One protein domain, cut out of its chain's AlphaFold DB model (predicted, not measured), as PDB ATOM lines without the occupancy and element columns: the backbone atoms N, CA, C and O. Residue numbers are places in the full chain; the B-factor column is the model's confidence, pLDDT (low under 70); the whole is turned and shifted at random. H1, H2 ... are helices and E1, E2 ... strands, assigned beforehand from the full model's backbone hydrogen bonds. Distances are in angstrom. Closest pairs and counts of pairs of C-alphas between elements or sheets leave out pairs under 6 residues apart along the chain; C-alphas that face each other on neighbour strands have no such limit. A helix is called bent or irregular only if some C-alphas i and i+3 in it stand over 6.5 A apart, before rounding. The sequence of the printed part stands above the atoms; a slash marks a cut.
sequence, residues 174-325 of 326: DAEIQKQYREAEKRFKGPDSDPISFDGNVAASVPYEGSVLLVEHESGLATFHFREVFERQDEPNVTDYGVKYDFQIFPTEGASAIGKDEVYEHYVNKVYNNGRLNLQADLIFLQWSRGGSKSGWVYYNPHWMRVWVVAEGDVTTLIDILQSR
ATOM      1  N   ASP A 174      60.499 -11.220 133.041       61.69
ATOM      2  CA  ASP A 174      61.683 -11.376 133.876       61.69
ATOM      3  C   ASP A 174      61.797 -12.867 134.242       61.69
ATOM      4  O   ASP A 174      60.791 -13.522 134.533       61.69
ATOM      5  N   ALA A 175      63.001 -13.438 134.190       68.00
ATOM      6  CA  ALA A 175      63.214 -14.819 134.618       68.00
ATOM      7  C   ALA A 175      62.696 -15.035 136.054       68.00
ATOM      8  O   ALA A 175      62.201 -16.116 136.380       68.00
ATOM      9  N   GLU A 176      62.746 -13.990 136.884       68.88
ATOM     10  CA  GLU A 176      62.136 -13.988 138.208       68.88
ATOM     11  C   GLU A 176      60.601 -13.985 138.140       68.88
ATOM     12  O   GLU A 176      59.977 -14.741 138.876       68.88
ATOM     13  N   ILE A 177      59.980 -13.245 137.216       66.94
ATOM     14  CA  ILE A 177      58.522 -13.235 137.001       66.94
ATOM     15  C   ILE A 177      58.029 -14.611 136.502       66.94
ATOM     16  O   ILE A 177      57.040 -15.136 137.014       66.94
ATOM     17  N   GLN A 178      58.754 -15.280 135.595       69.50
ATOM     18  CA  GLN A 178      58.435 -16.663 135.190       69.50
ATOM     19  C   GLN A 178      58.571 -17.660 136.345       69.50
ATOM     20  O   GLN A 178      57.784 -18.601 136.477       69.50
ATOM     21  N   LYS A 179      59.593 -17.482 137.185       77.94
ATOM     22  CA  LYS A 179      59.796 -18.313 138.370       77.94
ATOM     23  C   LYS A 179      58.682 -18.089 139.392       77.94
ATOM     24  O   LYS A 179      58.127 -19.073 139.874       77.94
ATOM     25  N   GLN A 180      58.317 -16.835 139.663       73.25
ATOM     26  CA  GLN A 180      57.178 -16.474 140.508       73.25
ATOM     27  C   GLN A 180      55.895 -17.127 139.999       73.25
ATOM     28  O   GLN A 180      55.157 -17.695 140.798       73.25
ATOM     29  N   TYR A 181      55.668 -17.132 138.683       72.62
ATOM     30  CA  TYR A 181      54.521 -17.805 138.083       72.62
ATOM     31  C   TYR A 181      54.504 -19.307 138.352       72.62
ATOM     32  O   TYR A 181      53.553 -19.814 138.937       72.62
ATOM     33  N   ARG A 182      55.587 -20.022 138.026       79.19
ATOM     34  CA  ARG A 182      55.681 -21.472 138.281       79.19
ATOM     35  C   ARG A 182      55.570 -21.816 139.764       79.19
ATOM     36  O   ARG A 182      55.119 -22.901 140.125       79.19
ATOM     37  N   GLU A 183      56.049 -20.942 140.643       81.38
ATOM     38  CA  GLU A 183      55.863 -21.099 142.084       81.38
ATOM     39  C   GLU A 183      54.413 -20.854 142.500       81.38
ATOM     40  O   GLU A 183      53.898 -21.592 143.340       81.38
ATOM     41  N   ALA A 184      53.755 -19.858 141.913       72.56
ATOM     42  CA  ALA A 184      52.363 -19.550 142.172       72.56
ATOM     43  C   ALA A 184      51.435 -20.657 141.670       72.56
ATOM     44  O   ALA A 184      50.590 -21.105 142.434       72.56
ATOM     45  N   GLU A 185      51.664 -21.194 140.474       74.44
ATOM     46  CA  GLU A 185      50.953 -22.352 139.924       74.44
ATOM     47  C   GLU A 185      51.059 -23.571 140.858       74.44
ATOM     48  O   GLU A 185      50.070 -24.236 141.148       74.44
ATOM     49  N   LYS A 186      52.242 -23.820 141.440       80.75
ATOM     50  CA  LYS A 186      52.435 -24.887 142.442       80.75
ATOM     51  C   LYS A 186      51.727 -24.621 143.770       80.75
ATOM     52  O   LYS A 186      51.428 -25.566 144.504       80.75
ATOM     53  N   ARG A 187      51.555 -23.350 144.144       78.38
ATOM     54  CA  ARG A 187      50.872 -22.938 145.383       78.38
ATOM     55  C   ARG A 187      49.364 -22.847 145.201       78.38
ATOM     56  O   ARG A 187      48.650 -22.991 146.193       78.38
ATOM     57  N   PHE A 188      48.904 -22.618 143.978       75.81
ATOM     58  CA  PHE A 188      47.502 -22.520 143.630       75.81
ATOM     59  C   PHE A 188      46.848 -23.882 143.856       75.81
ATOM     60  O   PHE A 188      47.133 -24.868 143.182       75.81
ATOM     61  N   LYS A 189      46.005 -23.954 144.885       77.88
ATOM     62  CA  LYS A 189      45.300 -25.179 145.293       77.88
ATOM     63  C   LYS A 189      43.817 -25.131 144.936       77.88
ATOM     64  O   LYS A 189      43.036 -25.910 145.475       77.88
ATOM     65  N   GLY A 190      43.447 -24.213 144.050       76.62
ATOM     66  CA  GLY A 190      42.073 -23.914 143.700       76.62
ATOM     67  C   GLY A 190      41.675 -22.490 144.087       76.62
ATOM     68  O   GLY A 190      42.505 -21.699 144.532       76.62
ATOM     69  N   PRO A 191      40.391 -22.166 143.938       71.19
ATOM     70  CA  PRO A 191      39.921 -20.789 143.834       71.19
ATOM     71  C   PRO A 191      39.941 -20.030 145.171       71.19
ATOM     72  O   PRO A 191      39.945 -18.801 145.174       71.19
ATOM     73  N   ASP A 192      40.026 -20.757 146.288       77.44
ATOM     74  CA  ASP A 192      40.141 -20.214 147.648       77.44
ATOM     75  C   ASP A 192      41.594 -19.919 148.067       77.44
ATOM     76  O   ASP A 192      41.846 -19.537 149.210       77.44
ATOM     77  N   SER A 193      42.579 -20.140 147.189       75.62
ATOM     78  CA  SER A 193      43.962 -19.771 147.495       75.62
ATOM     79  C   SER A 193      44.124 -18.255 147.575       75.62
ATOM     80  O   SER A 193      43.444 -17.524 146.854       75.62
ATOM     81  N   ASP A 194      45.091 -17.801 148.377       76.31
ATOM     82  CA  ASP A 194      45.466 -16.388 148.448       76.31
ATOM     83  C   ASP A 194      45.635 -15.786 147.041       76.31
ATOM     84  O   ASP A 194      46.168 -16.459 146.146       76.31
ATOM     85  N   PRO A 195      45.183 -14.538 146.820       67.31
ATOM     86  CA  PRO A 195      45.296 -13.895 145.524       67.31
ATOM     87  C   PRO A 195      46.757 -13.849 145.095       67.31
ATOM     88  O   PRO A 195      47.639 -13.370 145.817       67.31
ATOM     89  N   ILE A 196      47.006 -14.351 143.893       66.69
ATOM     90  CA  ILE A 196      48.339 -14.356 143.320       66.69
ATOM     91  C   ILE A 196      48.568 -12.984 142.685       66.69
ATOM     92  O   ILE A 196      48.188 -12.726 141.545       66.69
ATOM     93  N   SER A 197      49.180 -12.084 143.451       65.19
ATOM     94  CA  SER A 197      49.663 -10.806 142.930       65.19
ATOM     95  C   SER A 197      51.056 -10.994 142.339       65.19
ATOM     96  O   SER A 197      51.960 -11.462 143.031       65.19
ATOM     97  N   PHE A 198      51.238 -10.583 141.086       62.09
ATOM     98  CA  PHE A 198      52.548 -10.506 140.447       62.09
ATOM     99  C   PHE A 198      52.946  -9.045 140.253       62.09
ATOM    100  O   PHE A 198      52.104  -8.204 139.917       62.09
ATOM    101  N   ASP A 199      54.237  -8.759 140.396       59.94
ATOM    102  CA  ASP A 199      54.792  -7.512 139.878       59.94
ATOM    103  C   ASP A 199      54.613  -7.500 138.348       59.94
ATOM    104  O   ASP A 199      54.911  -8.483 137.665       59.94
ATOM    105  N   GLY A 200      54.074  -6.405 137.804       61.88
ATOM    106  CA  GLY A 200      53.791  -6.271 136.366       61.88
ATOM    107  C   GLY A 200      52.384  -6.692 135.924       61.88
ATOM    108  O   GLY A 200      52.101  -6.678 134.726       61.88
ATOM    109  N   ASN A 201      51.483  -7.021 136.856       75.00
ATOM    110  CA  ASN A 201      50.070  -7.191 136.520       75.00
ATOM    111  C   ASN A 201      49.493  -5.902 135.913       75.00
ATOM    112  O   ASN A 201      49.649  -4.806 136.458       75.00
ATOM    113  N   VAL A 202      48.767  -6.052 134.809       77.50
ATOM    114  CA  VAL A 202      47.912  -5.000 134.255       77.50
ATOM    115  C   VAL A 202      46.463  -5.277 134.615       77.50
ATOM    116  O   VAL A 202      46.081  -6.422 134.848       77.50
ATOM    117  N   ALA A 203      45.656  -4.221 134.663       79.50
ATOM    118  CA  ALA A 203      44.234  -4.316 134.956       79.50
ATOM    119  C   ALA A 203      43.418  -4.047 133.687       79.50
ATOM    120  O   ALA A 203      43.637  -3.037 133.021       79.50
ATOM    121  N   ALA A 204      42.447  -4.905 133.383       80.44
ATOM    122  CA  ALA A 204      41.416  -4.630 132.385       80.44
ATOM    123  C   ALA A 204      40.054  -4.496 133.065       80.44
ATOM    124  O   ALA A 204      39.685  -5.313 133.907       80.44
ATOM    125  N   SER A 205      39.303  -3.461 132.692       83.00
ATOM    126  CA  SER A 205      37.904  -3.327 133.102       83.00
ATOM    127  C   SER A 205      37.053  -4.312 132.311       83.00
ATOM    128  O   SER A 205      37.192  -4.393 131.091       83.00
ATOM    129  N   VAL A 206      36.148  -5.016 132.990       87.50
ATOM    130  CA  VAL A 206      35.238  -5.984 132.371       87.50
ATOM    131  C   VAL A 206      33.798  -5.712 132.816       87.50
ATOM    132  O   VAL A 206      33.516  -5.764 134.014       87.50
ATOM    133  N   PRO A 207      32.870  -5.399 131.898       89.56
ATOM    134  CA  PRO A 207      31.453  -5.285 132.189       89.56
ATOM    135  C   PRO A 207      30.885  -6.631 132.604       89.56
ATOM    136  O   PRO A 207      31.262  -7.679 132.077       89.56
ATOM    137  N   TYR A 208      29.937  -6.594 133.531       92.19
ATOM    138  CA  TYR A 208      29.234  -7.805 133.940       92.19
ATOM    139  C   TYR A 208      28.160  -8.224 132.937       92.19
ATOM    140  O   TYR A 208      27.872  -9.407 132.814       92.19
ATOM    141  N   GLU A 209      27.579  -7.273 132.205       91.62
ATOM    142  CA  GLU A 209      26.493  -7.532 131.259       91.62
ATOM    143  C   GLU A 209      26.947  -7.340 129.810       91.62
ATOM    144  O   GLU A 209      27.622  -6.364 129.479       91.62
ATOM    145  N   GLY A 210      26.518  -8.252 128.932       88.06
ATOM    146  CA  GLY A 210      26.692  -8.144 127.480       88.06
ATOM    147  C   GLY A 210      28.113  -8.391 126.971       88.06
ATOM    148  O   GLY A 210      28.351  -8.246 125.772       88.06
ATOM    149  N   SER A 211      29.044  -8.779 127.846       90.12
ATOM    150  CA  SER A 211      30.420  -9.102 127.476       90.12
ATOM    151  C   SER A 211      30.922 -10.413 128.069       90.12
ATOM    152  O   SER A 211      30.466 -10.870 129.114       90.12
ATOM    153  N   VAL A 212      31.915 -10.979 127.397       94.44
ATOM    154  CA  VAL A 212      32.641 -12.188 127.747       94.44
ATOM    155  C   VAL A 212      34.115 -11.840 127.839       94.44
ATOM    156  O   VAL A 212      34.677 -11.200 126.947       94.44
ATOM    157  N   LEU A 213      34.746 -12.270 128.922       95.38
ATOM    158  CA  LEU A 213      36.191 -12.221 129.052       95.38
ATOM    159  C   LEU A 213      36.776 -13.461 128.378       95.38
ATOM    160  O   LEU A 213      36.502 -14.571 128.824       95.38
ATOM    161  N   LEU A 214      37.569 -13.285 127.327       95.12
ATOM    162  CA  LEU A 214      38.335 -14.361 126.705       95.12
ATOM    163  C   LEU A 214      39.795 -14.236 127.127       95.12
ATOM    164  O   LEU A 214      40.376 -13.155 127.044       95.12
ATOM    165  N   VAL A 215      40.384 -15.342 127.567       94.69
ATOM    166  CA  VAL A 215      41.771 -15.408 128.026       94.69
ATOM    167  C   VAL A 215      42.503 -16.520 127.291       94.69
ATOM    168  O   VAL A 215      42.064 -17.667 127.291       94.69
ATOM    169  N   GLU A 216      43.629 -16.177 126.675       93.06
ATOM    170  CA  GLU A 216      44.585 -17.123 126.104       93.06
ATOM    171  C   GLU A 216      45.777 -17.275 127.036       93.06
ATOM    172  O   GLU A 216      46.343 -16.288 127.502       93.06
ATOM    173  N   HIS A 217      46.147 -18.525 127.283       92.62
ATOM    174  CA  HIS A 217      47.245 -18.943 128.139       92.62
ATOM    175  C   HIS A 217      47.940 -20.168 127.514       92.62
ATOM    176  O   HIS A 217      47.369 -20.844 126.655       92.62
ATOM    177  N   GLU A 218      49.155 -20.516 127.952       89.00
ATOM    178  CA  GLU A 218      49.866 -21.701 127.428       89.00
ATOM    179  C   GLU A 218      49.068 -23.008 127.613       89.00
ATOM    180  O   GLU A 218      49.108 -23.902 126.762       89.00
ATOM    181  N   SER A 219      48.263 -23.089 128.677       90.81
ATOM    182  CA  SER A 219      47.397 -24.243 128.950       90.81
ATOM    183  C   SER A 219      46.143 -24.307 128.074       90.81
ATOM    184  O   SER A 219      45.519 -25.366 128.013       90.81
ATOM    185  N   GLY A 220      45.759 -23.235 127.370       94.56
ATOM    186  CA  GLY A 220      44.547 -23.217 126.553       94.56
ATOM    187  C   GLY A 220      43.893 -21.844 126.389       94.56
ATOM    188  O   GLY A 220      44.476 -20.804 126.677       94.56
ATOM    189  N   LEU A 221      42.647 -21.862 125.918       96.38
ATOM    190  CA  LEU A 221      41.756 -20.701 125.881       96.38
ATOM    191  C   LEU A 221      40.650 -20.885 126.923       96.38
ATOM    192  O   LEU A 221      40.099 -21.979 127.024       96.38
ATOM    193  N   ALA A 222      40.279 -19.833 127.646       97.62
ATOM    194  CA  ALA A 222      39.125 -19.836 128.541       97.62
ATOM    195  C   ALA A 222      38.220 -18.629 128.299       97.62
ATOM    196  O   ALA A 222      38.704 -17.514 128.120       97.62
ATOM    197  N   THR A 223      36.907 -18.840 128.345       97.81
ATOM    198  CA  THR A 223      35.922 -17.760 128.448       97.81
ATOM    199  C   THR A 223      35.352 -17.672 129.851       97.81
ATOM    200  O   THR A 223      35.155 -18.689 130.513       97.81
ATOM    201  N   PHE A 224      35.017 -16.454 130.272       97.88
ATOM    202  CA  PHE A 224      34.270 -16.172 131.492       97.88
ATOM    203  C   PHE A 224      33.079 -15.277 131.149       97.88
ATOM    204  O   PHE A 224      33.239 -14.141 130.692       97.88
ATOM    205  N   HIS A 225      31.879 -15.806 131.359       97.31
ATOM    206  CA  HIS A 225      30.610 -15.120 131.154       97.31
ATOM    207  C   HIS A 225      30.076 -14.697 132.518       97.31
ATOM    208  O   HIS A 225      29.570 -15.529 133.273       97.31
ATOM    209  N   PHE A 226      30.182 -13.411 132.838       96.69
ATOM    210  CA  PHE A 226      29.589 -12.869 134.055       96.69
ATOM    211  C   PHE A 226      28.061 -12.929 133.963       96.69
ATOM    212  O   PHE A 226      27.470 -12.676 132.914       96.69
ATOM    213  N   ARG A 227      27.423 -13.348 135.056       95.19
ATOM    214  CA  ARG A 227      25.978 -13.565 135.135       95.19
ATOM    215  C   ARG A 227      25.365 -12.614 136.148       95.19
ATOM    216  O   ARG A 227      24.981 -11.502 135.815       95.19
ATOM    217  N   GLU A 228      25.256 -13.058 137.389       95.69
ATOM    218  CA  GLU A 228      24.526 -12.355 138.437       95.69
ATOM    219  C   GLU A 228      25.510 -11.642 139.362       95.69
ATOM    220  O   GLU A 228      26.289 -12.300 140.053       95.69
ATOM    221  N   VAL A 229      25.456 -10.308 139.388       96.94
ATOM    222  CA  VAL A 229      26.099  -9.502 140.434       96.94
ATOM    223  C   VAL A 229      25.268  -9.625 141.706       96.94
ATOM    224  O   VAL A 229      24.050  -9.452 141.662       96.94
ATOM    225  N   PHE A 230      25.910  -9.895 142.840       97.19
ATOM    226  CA  PHE A 230      25.225 -10.086 144.113       97.19
ATOM    227  C   PHE A 230      25.855  -9.290 145.257       97.19
ATOM    228  O   PHE A 230      27.043  -8.968 145.266       97.19
ATOM    229  N   GLU A 231      25.015  -9.018 146.249       97.38
ATOM    230  CA  GLU A 231      25.387  -8.574 147.587       97.38
ATOM    231  C   GLU A 231      24.780  -9.587 148.563       97.38
ATOM    232  O   GLU A 231      23.559  -9.758 148.605       97.38
ATOM    233  N   ARG A 232      25.629 -10.314 149.291       97.00
ATOM    234  CA  ARG A 232      25.218 -11.357 150.237       97.00
ATOM    235  C   ARG A 232      25.596 -10.915 151.645       97.00
ATOM    236  O   ARG A 232      26.756 -10.644 151.928       97.00
ATOM    237  N   GLN A 233      24.605 -10.818 152.527       96.19
ATOM    238  CA  GLN A 233      24.827 -10.518 153.939       96.19
ATOM    239  C   GLN A 233      24.832 -11.823 154.740       96.19
ATOM    240  O   GLN A 233      23.771 -12.403 154.968       96.19
ATOM    241  N   ASP A 234      26.015 -12.270 155.165       88.31
ATOM    242  CA  ASP A 234      26.171 -13.525 155.916       88.31
ATOM    243  C   ASP A 234      25.967 -13.330 157.428       88.31
ATOM    244  O   ASP A 234      25.363 -14.165 158.100       88.31
ATOM    245  N   GLU A 235      26.404 -12.187 157.964       93.94
ATOM    246  CA  GLU A 235      26.233 -11.792 159.368       93.94
ATOM    247  C   GLU A 235      25.876 -10.294 159.466       93.94
ATOM    248  O   GLU A 235      26.051  -9.552 158.496       93.94
ATOM    249  N   PRO A 236      25.419  -9.775 160.629       94.62
ATOM    250  CA  PRO A 236      24.994  -8.376 160.754       94.62
ATOM    251  C   PRO A 236      26.023  -7.338 160.285       94.62
ATOM    252  O   PRO A 236      25.637  -6.267 159.822       94.62
ATOM    253  N   ASN A 237      27.314  -7.666 160.367       95.25
ATOM    254  CA  ASN A 237      28.422  -6.791 159.986       95.25
ATOM    255  C   ASN A 237      29.283  -7.356 158.851       95.25
ATOM    256  O   ASN A 237      30.360  -6.814 158.595       95.25
ATOM    257  N   VAL A 238      28.842  -8.440 158.215       96.62
ATOM    258  CA  VAL A 238      29.594  -9.148 157.180       96.62
ATOM    259  C   VAL A 238      28.823  -9.072 155.874       96.62
ATOM    260  O   VAL A 238      27.639  -9.411 155.823       96.62
ATOM    261  N   THR A 239      29.477  -8.595 154.821       97.25
ATOM    262  CA  THR A 239      28.866  -8.459 153.498       97.25
ATOM    263  C   THR A 239      29.851  -8.878 152.420       97.25
ATOM    264  O   THR A 239      30.942  -8.317 152.328       97.25
ATOM    265  N   ASP A 240      29.426  -9.817 151.587       97.25
ATOM    266  CA  ASP A 240      30.112 -10.215 150.369       97.25
ATOM    267  C   ASP A 240      29.525  -9.454 149.181       97.25
ATOM    268  O   ASP A 240      28.305  -9.395 149.001       97.25
ATOM    269  N   TYR A 241      30.396  -8.913 148.337       97.12
ATOM    270  CA  TYR A 241      30.012  -8.349 147.047       97.12
ATOM    271  C   TYR A 241      30.700  -9.128 145.942       97.12
ATOM    272  O   TYR A 241      31.929  -9.162 145.882       97.12
ATOM    273  N   GLY A 242      29.920  -9.733 145.056       97.19
ATOM    274  CA  GLY A 242      30.458 -10.676 144.091       97.19
ATOM    275  C   GLY A 242      29.706 -10.742 142.781       97.19
ATOM    276  O   GLY A 242      28.745 -10.010 142.536       97.19
ATOM    277  N   VAL A 243      30.178 -11.642 141.931       97.62
ATOM    278  CA  VAL A 243      29.544 -11.985 140.667       97.62
ATOM    279  C   VAL A 243      29.664 -13.487 140.426       97.62
ATOM    280  O   VAL A 243      30.726 -14.087 140.603       97.62
ATOM    281  N   LYS A 244      28.556 -14.104 140.018       97.94
ATOM    282  CA  LYS A 244      28.555 -15.473 139.489       97.94
ATOM    283  C   LYS A 244      28.992 -15.450 138.035       97.94
ATOM    284  O   LYS A 244      28.589 -14.555 137.291       97.94
ATOM    285  N   TYR A 245      29.744 -16.449 137.608       98.06
ATOM    286  CA  TYR A 245      30.175 -16.586 136.227       98.06
ATOM    287  C   TYR A 245      30.060 -18.032 135.744       98.06
ATOM    288  O   TYR A 245      30.210 -18.981 136.512       98.06
ATOM    289  N   ASP A 246      29.789 -18.193 134.452       98.19
ATOM    290  CA  ASP A 246      30.008 -19.458 133.754       98.19
ATOM    291  C   ASP A 246      31.376 -19.391 133.062       98.19
ATOM    292  O   ASP A 246      31.772 -18.324 132.585       98.19
ATOM    293  N   PHE A 247      32.080 -20.513 132.960       97.94
ATOM    294  CA  PHE A 247      33.311 -20.600 132.182       97.94
ATOM    295  C   PHE A 247      33.277 -21.753 131.183       97.94
ATOM    296  O   PHE A 247      32.623 -22.775 131.408       97.94
ATOM    297  N   GLN A 248      34.024 -21.599 130.093       97.81
ATOM    298  CA  GLN A 248      34.334 -22.670 129.153       97.81
ATOM    299  C   GLN A 248      35.834 -22.675 128.889       97.81
ATOM    300  O   GLN A 248      36.405 -21.632 128.589       97.81
ATOM    301  N   ILE A 249      36.467 -23.843 128.981       96.94
ATOM    302  CA  ILE A 249      37.883 -24.022 128.665       96.94
ATOM    303  C   ILE A 249      38.071 -24.907 127.436       96.94
ATOM    304  O   ILE A 249      37.416 -25.939 127.267       96.94
ATOM    305  N   PHE A 250      39.012 -24.498 126.597       96.25
ATOM    306  CA  PHE A 250      39.546 -25.222 125.457       96.25
ATOM    307  C   PHE A 250      41.040 -25.452 125.715       96.25
ATOM    308  O   PHE A 250      41.871 -24.622 125.320       96.25
ATOM    309  N   PRO A 251      41.387 -26.518 126.456       94.31
ATOM    310  CA  PRO A 251      42.768 -26.758 126.833       94.31
ATOM    311  C   PRO A 251      43.605 -27.101 125.594       94.31
ATOM    312  O   PRO A 251      43.086 -27.584 124.587       94.31
ATOM    313  N   THR A 252      44.912 -26.848 125.659       92.25
ATOM    314  CA  THR A 252      45.855 -27.268 124.608       92.25
ATOM    315  C   THR A 252      45.909 -28.795 124.497       92.25
ATOM    316  O   THR A 252      46.050 -29.326 123.398       92.25
ATOM    317  N   GLU A 253      45.731 -29.502 125.616       89.25
ATOM    318  CA  GLU A 253      45.642 -30.960 125.673       89.25
ATOM    319  C   GLU A 253      44.390 -31.398 126.443       89.25
ATOM    320  O   GLU A 253      44.083 -30.870 127.509       89.25
ATOM    321  N   GLY A 254      43.681 -32.406 125.933       91.12
ATOM    322  CA  GLY A 254      42.502 -32.971 126.590       91.12
ATOM    323  C   GLY A 254      41.172 -32.455 126.040       91.12
ATOM    324  O   GLY A 254      41.087 -31.942 124.927       91.12
ATOM    325  N   ALA A 255      40.103 -32.685 126.802       93.44
ATOM    326  CA  ALA A 255      38.746 -32.334 126.399       93.44
ATOM    327  C   ALA A 255      38.347 -30.962 126.946       93.44
ATOM    328  O   ALA A 255      38.662 -30.626 128.087       93.44
ATOM    329  N   SER A 256      37.591 -30.203 126.154       95.25
ATOM    330  CA  SER A 256      36.946 -28.983 126.631       95.25
ATOM    331  C   SER A 256      36.012 -29.263 127.804       95.25
ATOM    332  O   SER A 256      35.344 -30.300 127.854       95.25
ATOM    333  N   ALA A 257      35.919 -28.302 128.718       96.62
ATOM    334  CA  ALA A 257      35.034 -28.371 129.871       96.62
ATOM    335  C   ALA A 257      34.263 -27.063 130.041       96.62
ATOM    336  O   ALA A 257      34.721 -25.993 129.644       96.62
ATOM    337  N   ILE A 258      33.084 -27.169 130.644       97.75
ATOM    338  CA  ILE A 258      32.269 -26.032 131.066       97.75
ATOM    339  C   ILE A 258      32.067 -26.109 132.572       97.75
ATOM    340  O   ILE A 258      31.970 -27.203 133.135       97.75
ATOM    341  N   GLY A 259      31.963 -24.960 133.219       97.56
ATOM    342  CA  GLY A 259      31.707 -24.893 134.646       97.56
ATOM    343  C   GLY A 259      31.049 -23.591 135.049       97.56
ATOM    344  O   GLY A 259      30.764 -22.723 134.223       97.56
ATOM    345  N   LYS A 260      30.748 -23.503 136.340       97.88
ATOM    346  CA  LYS A 260      30.105 -22.351 136.960       97.88
ATOM    347  C   LYS A 260      30.761 -22.088 138.283       97.88
ATOM    348  O   LYS A 260      31.096 -23.041 138.989       97.88
ATOM    349  N   ASP A 261      30.889 -20.819 138.615       97.56
ATOM    350  CA  ASP A 261      31.542 -20.432 139.843       97.56
ATOM    351  C   ASP A 261      31.193 -18.991 140.256       97.56
ATOM    352  O   ASP A 261      30.388 -18.320 139.606       97.56
ATOM    353  N   GLU A 262      31.763 -18.515 141.361       97.25
ATOM    354  CA  GLU A 262      31.612 -17.142 141.841       97.25
ATOM    355  C   GLU A 262      32.923 -16.568 142.378       97.25
ATOM    356  O   GLU A 262      33.740 -17.277 142.966       97.25
ATOM    357  N   VAL A 263      33.093 -15.260 142.188       97.00
ATOM    358  CA  VAL A 263      34.123 -14.451 142.851       97.00
ATOM    359  C   VAL A 263      33.451 -13.370 143.685       97.00
ATOM    360  O   VAL A 263      32.388 -12.868 143.313       97.00
ATOM    361  N   TYR A 264      34.045 -13.021 144.823       97.06
ATOM    362  CA  TYR A 264      33.520 -12.000 145.723       97.06
ATOM    363  C   TYR A 264      34.606 -11.373 146.597       97.06
ATOM    364  O   TYR A 264      35.556 -12.033 147.013       97.06
ATOM    365  N   GLU A 265      34.425 -10.093 146.911       96.31
ATOM    366  CA  GLU A 265      35.156  -9.374 147.952       96.31
ATOM    367  C   GLU A 265      34.355  -9.435 149.259       96.31
ATOM    368  O   GLU A 265      33.155  -9.151 149.276       96.31
ATOM    369  N   HIS A 266      35.026  -9.786 150.350       95.62
ATOM    370  CA  HIS A 266      34.459  -9.941 151.685       95.62
ATOM    371  C   HIS A 266      34.708  -8.684 152.523       95.62
ATOM    372  O   HIS A 266      35.827  -8.168 152.567       95.62
ATOM    373  N   TYR A 267      33.686  -8.184 153.219       96.00
ATOM    374  CA  TYR A 267      33.786  -6.982 154.049       96.00
ATOM    375  C   TYR A 267      33.273  -7.225 155.462       96.00
ATOM    376  O   TYR A 267      32.158  -7.701 155.651       96.00
ATOM    377  N   VAL A 268      34.044  -6.783 156.458       97.00
ATOM    378  CA  VAL A 268      33.663  -6.797 157.878       97.00
ATOM    379  C   VAL A 268      33.598  -5.363 158.385       97.00
ATOM    380  O   VAL A 268      34.572  -4.619 158.298       97.00
ATOM    381  N   ASN A 269      32.445  -4.945 158.907       95.25
ATOM    382  CA  ASN A 269      32.188  -3.559 159.320       95.25
ATOM    383  C   ASN A 269      32.513  -2.538 158.207       95.25
ATOM    384  O   ASN A 269      33.050  -1.464 158.481       95.25
ATOM    385  N   LYS A 270      32.192  -2.878 156.948       92.19
ATOM    386  CA  LYS A 270      32.502  -2.086 155.737       92.19
ATOM    387  C   LYS A 270      33.999  -1.928 155.430       92.19
ATOM    388  O   LYS A 270      34.355  -1.131 154.565       92.19
ATOM    389  N   VAL A 271      34.869  -2.677 156.101       92.69
ATOM    390  CA  VAL A 271      36.303  -2.740 155.802       92.69
ATOM    391  C   VAL A 271      36.572  -4.007 155.005       92.69
ATOM    392  O   VAL A 271      36.104  -5.078 155.383       92.69
ATOM    393  N   TYR A 272      37.304  -3.874 153.900       90.62
ATOM    394  CA  TYR A 272      37.712  -5.011 153.078       90.62
ATOM    395  C   TYR A 272      38.507  -6.021 153.916       90.62
ATOM    396  O   TYR A 272      39.444  -5.648 154.624       90.62
ATOM    397  N   ASN A 273      38.115  -7.288 153.836       92.12
ATOM    398  CA  ASN A 273      38.644  -8.393 154.621       92.12
ATOM    399  C   ASN A 273      38.773  -9.658 153.753       92.12
ATOM    400  O   ASN A 273      38.198 -10.696 154.065       92.12
ATOM    401  N   ASN A 274      39.560  -9.571 152.678       90.19
ATOM    402  CA  ASN A 274      39.829 -10.668 151.737       90.19
ATOM    403  C   ASN A 274      38.613 -11.039 150.859       90.19
ATOM    404  O   ASN A 274      37.760 -10.194 150.604       90.19
ATOM    405  N   GLY A 275      38.557 -12.263 150.337       90.62
ATOM    406  CA  GLY A 275      37.456 -12.777 149.532       90.62
ATOM    407  C   GLY A 275      37.895 -13.953 148.665       90.62
ATOM    408  O   GLY A 275      39.025 -14.430 148.768       90.62
ATOM    409  N   ARG A 276      37.007 -14.393 147.778       94.56
ATOM    410  CA  ARG A 276      37.335 -15.341 146.714       94.56
ATOM    411  C   ARG A 276      37.560 -14.559 145.433       94.56
ATOM    412  O   ARG A 276      36.618 -14.222 144.725       94.56
ATOM    413  N   LEU A 277      38.813 -14.202 145.181       93.25
ATOM    414  CA  LEU A 277      39.154 -13.200 144.166       93.25
ATOM    415  C   LEU A 277      39.623 -13.803 142.846       93.25
ATOM    416  O   LEU A 277      39.871 -13.058 141.909       93.25
ATOM    417  N   ASN A 278      39.794 -15.120 142.759       93.44
ATOM    418  CA  ASN A 278      40.346 -15.746 141.565       93.44
ATOM    419  C   ASN A 278      39.212 -16.250 140.666       93.44
ATOM    420  O   ASN A 278      38.500 -17.187 141.027       93.44
ATOM    421  N   LEU A 279      39.070 -15.653 139.481       95.00
ATOM    422  CA  LEU A 279      38.372 -16.302 138.374       95.00
ATOM    423  C   LEU A 279      39.191 -17.522 137.982       95.00
ATOM    424  O   LEU A 279      40.406 -17.402 137.832       95.00
ATOM    425  N   GLN A 280      38.551 -18.672 137.810       94.62
ATOM    426  CA  GLN A 280      39.245 -19.912 137.506       94.62
ATOM    427  C   GLN A 280      38.510 -20.719 136.436       94.62
ATOM    428  O   GLN A 280      37.309 -20.967 136.519       94.62
ATOM    429  N   ALA A 281      39.278 -21.174 135.453       94.88
ATOM    430  CA  ALA A 281      38.917 -22.217 134.513       94.88
ATOM    431  C   ALA A 281      40.125 -23.161 134.403       94.88
ATOM    432  O   ALA A 281      41.087 -22.869 133.699       94.88
ATOM    433  N   ASP A 282      40.098 -24.274 135.144       90.81
ATOM    434  CA  ASP A 282      41.219 -25.224 135.250       90.81
ATOM    435  C   ASP A 282      42.537 -24.543 135.696       90.81
ATOM    436  O   ASP A 282      42.562 -23.926 136.767       90.81
ATOM    437  N   LEU A 283      43.605 -24.631 134.889       89.00
ATOM    438  CA  LEU A 283      44.910 -23.994 135.110       89.00
ATOM    439  C   LEU A 283      44.942 -22.503 134.729       89.00
ATOM    440  O   LEU A 283      45.965 -21.850 134.909       89.00
ATOM    441  N   ILE A 284      43.853 -21.956 134.179       92.19
ATOM    442  CA  ILE A 284      43.744 -20.532 133.846       92.19
ATOM    443  C   ILE A 284      43.067 -19.827 135.014       92.19
ATOM    444  O   ILE A 284      41.881 -20.041 135.270       92.19
ATOM    445  N   PHE A 285      43.809 -18.968 135.711       90.94
ATOM    446  CA  PHE A 285      43.287 -18.176 136.820       90.94
ATOM    447  C   PHE A 285      43.677 -16.700 136.705       90.94
ATOM    448  O   PHE A 285      44.778 -16.364 136.274       90.94
ATOM    449  N   LEU A 286      42.757 -15.813 137.086       91.62
ATOM    450  CA  LEU A 286      42.915 -14.357 137.019       91.62
ATOM    451  C   LEU A 286      42.406 -13.751 138.317       91.62
ATOM    452  O   LEU A 286      41.328 -14.117 138.785       91.62
ATOM    453  N   GLN A 287      43.130 -12.784 138.869       91.81
ATOM    454  CA  GLN A 287      42.609 -12.041 140.008       91.81
ATOM    455  C   GLN A 287      41.517 -11.077 139.534       91.81
ATOM    456  O   GLN A 287      41.618 -10.466 138.470       91.81
ATOM    457  N   TRP A 288      40.486 -10.916 140.348       94.56
ATOM    458  CA  TRP A 288      39.338 -10.063 140.112       94.56
ATOM    459  C   TRP A 288      39.131  -9.104 141.286       94.56
ATOM    460  O   TRP A 288      39.398  -9.434 142.441       94.56
ATOM    461  N   SER A 289      38.635  -7.910 140.975       92.56
ATOM    462  CA  SER A 289      38.095  -6.959 141.943       92.56
ATOM    463  C   SER A 289      36.745  -6.449 141.463       92.56
ATOM    464  O   SER A 289      36.506  -6.290 140.259       92.56
ATOM    465  N   ARG A 290      35.878  -6.128 142.424       91.88
ATOM    466  CA  ARG A 290      34.505  -5.687 142.186       91.88
ATOM    467  C   ARG A 290      34.419  -4.472 141.277       91.88
ATOM    468  O   ARG A 290      33.476  -4.395 140.500       91.88
ATOM    469  N   GLY A 291      35.329  -3.504 141.396       88.62
ATOM    470  CA  GLY A 291      35.242  -2.224 140.681       88.62
ATOM    471  C   GLY A 291      33.996  -1.402 141.055       88.62
ATOM    472  O   GLY A 291      34.081  -0.465 141.846       88.62
ATOM    473  N   GLY A 292      32.834  -1.739 140.492       87.12
ATOM    474  CA  GLY A 292      31.538  -1.125 140.780       87.12
ATOM    475  C   GLY A 292      30.364  -2.091 140.589       87.12
ATOM    476  O   GLY A 292      30.515  -3.305 140.642       87.12
ATOM    477  N   SER A 293      29.155  -1.559 140.385       88.81
ATOM    478  CA  SER A 293      27.947  -2.380 140.178       88.81
ATOM    479  C   SER A 293      27.746  -2.858 138.737       88.81
ATOM    480  O   SER A 293      26.900  -3.711 138.503       88.81
ATOM    481  N   LYS A 294      28.483  -2.298 137.770       90.19
ATOM    482  CA  LYS A 294      28.319  -2.582 136.330       90.19
ATOM    483  C   LYS A 294      29.530  -3.248 135.684       90.19
ATOM    484  O   LYS A 294      29.403  -3.846 134.620       90.19
ATOM    485  N   SER A 295      30.695  -3.114 136.302       90.81
ATOM    486  CA  SER A 295      31.957  -3.625 135.787       90.81
ATOM    487  C   SER A 295      32.904  -3.935 136.935       90.81
ATOM    488  O   SER A 295      32.869  -3.249 137.960       90.81
ATOM    489  N   GLY A 296      33.751  -4.936 136.727       91.31
ATOM    490  CA  GLY A 296      34.867  -5.292 137.594       91.31
ATOM    491  C   GLY A 296      36.210  -5.025 136.933       91.31
ATOM    492  O   GLY A 296      36.279  -4.559 135.795       91.31
ATOM    493  N   TRP A 297      37.274  -5.340 137.656       90.06
ATOM    494  CA  TRP A 297      38.639  -5.331 137.145       90.06
ATOM    495  C   TRP A 297      39.191  -6.742 137.183       90.06
ATOM    496  O   TRP A 297      39.040  -7.429 138.190       90.06
ATOM    497  N   VAL A 298      39.848  -7.156 136.107       91.94
ATOM    498  CA  VAL A 298      40.657  -8.375 136.091       91.94
ATOM    499  C   VAL A 298      42.120  -8.004 135.973       91.94
ATOM    500  O   VAL A 298      42.480  -7.122 135.192       91.94
ATOM    501  N   TYR A 299      42.950  -8.676 136.755       87.81
ATOM    502  CA  TYR A 299      44.386  -8.471 136.790       87.81
ATOM    503  C   TYR A 299      45.071  -9.690 136.193       87.81
ATOM    504  O   TYR A 299      44.787 -10.828 136.572       87.81
ATOM    505  N   TYR A 300      45.962  -9.440 135.245       86.88
ATOM    506  CA  TYR A 300      46.678 -10.482 134.524       86.88
ATOM    507  C   TYR A 300      48.069 -10.002 134.143       86.88
ATOM    508  O   TYR A 300      48.339  -8.802 134.075       86.88
ATOM    509  N   ASN A 301      48.944 -10.960 133.861       82.81
ATOM    510  CA  ASN A 301      50.274 -10.671 133.366       82.81
ATOM    511  C   ASN A 301      50.286 -10.804 131.831       82.81
ATOM    512  O   ASN A 301      50.084 -11.909 131.312       82.81
ATOM    513  N   PRO A 302      50.533  -9.711 131.089       79.69
ATOM    514  CA  PRO A 302      50.445  -9.706 129.631       79.69
ATOM    515  C   PRO A 302      51.565 -10.511 128.947       79.69
ATOM    516  O   PRO A 302      51.532 -10.686 127.732       79.69
ATOM    517  N   HIS A 303      52.564 -11.005 129.687       73.50
ATOM    518  CA  HIS A 303      53.639 -11.815 129.112       73.50
ATOM    519  C   HIS A 303      53.238 -13.253 128.778       73.50
ATOM    520  O   HIS A 303      53.843 -13.851 127.889       73.50
ATOM    521  N   TRP A 304      52.277 -13.826 129.502       79.38
ATOM    522  CA  TRP A 304      51.824 -15.211 129.304       79.38
ATOM    523  C   TRP A 304      50.304 -15.337 129.231       79.38
ATOM    524  O   TRP A 304      49.803 -16.417 128.931       79.38
ATOM    525  N   MET A 305      49.570 -14.249 129.482       86.81
ATOM    526  CA  MET A 305      48.140 -14.174 129.221       86.81
ATOM    527  C   MET A 305      47.837 -13.083 128.212       86.81
ATOM    528  O   MET A 305      48.261 -11.938 128.367       86.81
ATOM    529  N   ARG A 306      47.022 -13.422 127.220       86.81
ATOM    530  CA  ARG A 306      46.336 -12.429 126.395       86.81
ATOM    531  C   ARG A 306      44.881 -12.399 126.820       86.81
ATOM    532  O   ARG A 306      44.288 -13.441 127.083       86.81
ATOM    533  N   VAL A 307      44.329 -11.200 126.943       87.38
ATOM    534  CA  VAL A 307      42.981 -10.989 127.461       87.38
ATOM    535  C   VAL A 307      42.217 -10.098 126.500       87.38
ATOM    536  O   VAL A 307      42.700  -9.030 126.123       87.38
ATOM    537  N   TRP A 308      41.006 -10.522 126.151       87.81
ATOM    538  CA  TRP A 308      40.054  -9.755 125.359       87.81
ATOM    539  C   TRP A 308      38.743  -9.628 126.123       87.81
ATOM    540  O   TRP A 308      38.257 -10.587 126.721       87.81
ATOM    541  N   VAL A 309      38.148  -8.441 126.071       86.00
ATOM    542  CA  VAL A 309      36.777  -8.213 126.525       86.00
ATOM    543  C   VAL A 309      35.923  -8.099 125.276       86.00
ATOM    544  O   VAL A 309      36.076  -7.152 124.507       86.00
ATOM    545  N   VAL A 310      35.081  -9.102 125.053       84.50
ATOM    546  CA  VAL A 310      34.349  -9.305 123.801       84.50
ATOM    547  C   VAL A 310      32.849  -9.174 124.066       84.50
ATOM    548  O   VAL A 310      32.396  -9.553 125.134       84.50
ATOM    549  N   ALA A 311      32.044  -8.668 123.141       84.50
ATOM    550  CA  ALA A 311      30.599  -8.725 123.211       84.50
ATOM    551  C   ALA A 311      30.171 -10.186 123.096       84.50
ATOM    552  O   ALA A 311      30.766 -10.968 122.353       84.50
ATOM    553  N   GLU A 312      29.119 -10.559 123.819       88.38
ATOM    554  CA  GLU A 312      28.680 -11.958 123.880       88.38
ATOM    555  C   GLU A 312      28.330 -12.537 122.498       88.38
ATOM    556  O   GLU A 312      28.569 -13.716 122.256       88.38
ATOM    557  N   GLY A 313      27.844 -11.710 121.566       87.00
ATOM    558  CA  GLY A 313      27.532 -12.133 120.196       87.00
ATOM    559  C   GLY A 313      28.748 -12.455 119.319       87.00
ATOM    560  O   GLY A 313      28.606 -13.213 118.364       87.00
ATOM    561  N   ASP A 314      29.930 -11.933 119.654       87.31
ATOM    562  CA  ASP A 314      31.129 -12.026 118.807       87.31
ATOM    563  C   ASP A 314      32.153 -13.045 119.333       87.31
ATOM    564  O   ASP A 314      33.136 -13.362 118.657       87.31
ATOM    565  N   VAL A 315      31.936 -13.584 120.539       90.88
ATOM    566  CA  VAL A 315      32.923 -14.435 121.219       90.88
ATOM    567  C   VAL A 315      33.228 -15.721 120.451       90.88
ATOM    568  O   VAL A 315      34.390 -16.111 120.368       90.88
ATOM    569  N   THR A 316      32.224 -16.366 119.849       91.56
ATOM    570  CA  THR A 316      32.421 -17.608 119.084       91.56
ATOM    571  C   THR A 316      33.333 -17.376 117.883       91.56
ATOM    572  O   THR A 316      34.273 -18.136 117.681       91.56
ATOM    573  N   THR A 317      33.125 -16.277 117.156       87.88
ATOM    574  CA  THR A 317      33.969 -15.892 116.018       87.88
ATOM    575  C   THR A 317      35.426 -15.709 116.440       87.88
ATOM    576  O   THR A 317      36.326 -16.208 115.767       87.88
ATOM    577  N   LEU A 318      35.674 -15.026 117.566       86.69
ATOM    578  CA  LEU A 318      37.037 -14.848 118.071       86.69
ATOM    579  C   LEU A 318      37.654 -16.179 118.526       86.69
ATOM    580  O   LEU A 318      38.824 -16.420 118.239       86.69
ATOM    581  N   ILE A 319      36.897 -17.059 119.189       91.38
ATOM    582  CA  ILE A 319      37.388 -18.391 119.586       91.38
ATOM    583  C   ILE A 319      37.843 -19.186 118.360       91.38
ATOM    584  O   ILE A 319      38.964 -19.695 118.370       91.38
ATOM    585  N   ASP A 320      37.022 -19.255 117.310       89.44
ATOM    586  CA  ASP A 320      37.341 -20.004 116.087       89.44
ATOM    587  C   ASP A 320      38.638 -19.485 115.438       89.44
ATOM    588  O   ASP A 320      39.511 -20.263 115.043       89.44
ATOM    589  N   ILE A 321      38.797 -18.158 115.407       85.94
ATOM    590  CA  ILE A 321      39.989 -17.451 114.920       85.94
ATOM    591  C   ILE A 321      41.244 -17.794 115.735       85.94
ATOM    592  O   ILE A 321      42.319 -18.024 115.169       85.94
ATOM    593  N   LEU A 322      41.149 -17.807 117.065       86.56
ATOM    594  CA  LEU A 322      42.297 -18.115 117.921       86.56
ATOM    595  C   LEU A 322      42.659 -19.603 117.864       86.56
ATOM    596  O   LEU A 322      43.839 -19.952 117.855       86.56
ATOM    597  N   GLN A 323      41.663 -20.485 117.774       86.81
ATOM    598  CA  GLN A 323      41.880 -21.929 117.698       86.81
ATOM    599  C   GLN A 323      42.491 -22.376 116.372       86.81
ATOM    600  O   GLN A 323      43.282 -23.315 116.373       86.81
ATOM    601  N   SER A 324      42.212 -21.690 115.259       86.06
ATOM    602  CA  SER A 324      42.788 -22.043 113.955       86.06
ATOM    603  C   SER A 324      44.302 -21.807 113.844       86.06
ATOM    604  O   SER A 324      44.883 -22.102 112.801       86.06
ATOM    605  N   ARG A 325      44.948 -21.232 114.871       73.31
ATOM    606  CA  ARG A 325      46.407 -21.032 114.911       73.31
ATOM    607  C   ARG A 325      47.196 -22.242 115.410       73.31
ATOM    608  O   ARG A 325      48.409 -22.265 115.206       73.31
TER     609      ARG A 325
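AT A GLANCE: This is residues 174 to 325 of the 326 residues of an uncharacterized protein of Stieleria varia (UniProt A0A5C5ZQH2). Two strongly twisted sheets lie partly face to face: a long six-strand sheet, bent in E3 and E4, wraps part of the way round a smaller four-strand sheet, and E6 runs on into E7 from one to the other. H2 packs on the larger sheet over E2 and E3, away from the smaller sheet, while H1 stands off to one side. The 152 printed residues include two named helices and ten named strands, in the order H1, E1 to E10, H2. The larger sheet runs E6 E5 E4 E3 E2 E10 and the smaller E1 E9 E8 E7, both antiparallel; the class is mixed. The whole is compact, with a radius of gyration of the C-alphas of 15.6 A and spans of 52 by 39 by 26 A.

HOW THE PARTS SIT: Begin with H1, residues 175 to 187, which is on neither sheet. E1, residues 202 to 207, pairs with E9, residues 295 to 300: N 204 and O 298 are 2.9 A apart. A meander, each strand the antiparallel neighbour of the one before, holds E2 (211 to 217), E3 (220 to 235), E4 (238 to 251), E5 (257 to 268) and E6 (271 to 276). In its hairpins, look for N 222 and O 215 at 2.8 A, N 240 and O 232 at 2.8 A, N 259 and O 247 at 2.9 A, and N 273 and O 266 at 2.8 A. E3 bends by 67 degrees at residue 228 and E4 by 55 degrees at 248. E7 (278 to 281), E8 (284 to 289) and E9 form a second meander of two hairpins, with N 286 and O 279 at 2.9 A and N 297 and O 289 at 2.9 A. Between the sheets, the closest C-alphas of E4 and E7 are Ile 249 and Ala 281, 6.2 A apart. E10, residues 306 to 311, is an edge strand beside E2, with N 308 and O 214 at 2.9 A. H2, residues 315 to 323, is on the larger sheet at a height of 9.2 A, along E2 at 3 degrees on the local plane. In H1 and H2 every O i to N i+4 pair is within hydrogen-bond range.

IN THESE COORDINATES: Find C-alpha 175 at (63.214, -14.819, 134.618), where H1 begins its 18.3 A. E3 runs 39.3 A from C-alpha 220 at (44.547, -23.217, 126.553); E4 spans 37.5 A and E5 35.4 A. H2 ends at C-alpha 323, (41.880, -21.929, 117.698).

THE WHOLE: The C-alphas farthest apart, of Pro 236 and Arg 325, are 52.2 A from each other. The printed part has no cut. H1 to E1 is the one long link, residues 188 to 201. The pLDDT is under 70 at residues 174 to 178 and 195 to 200.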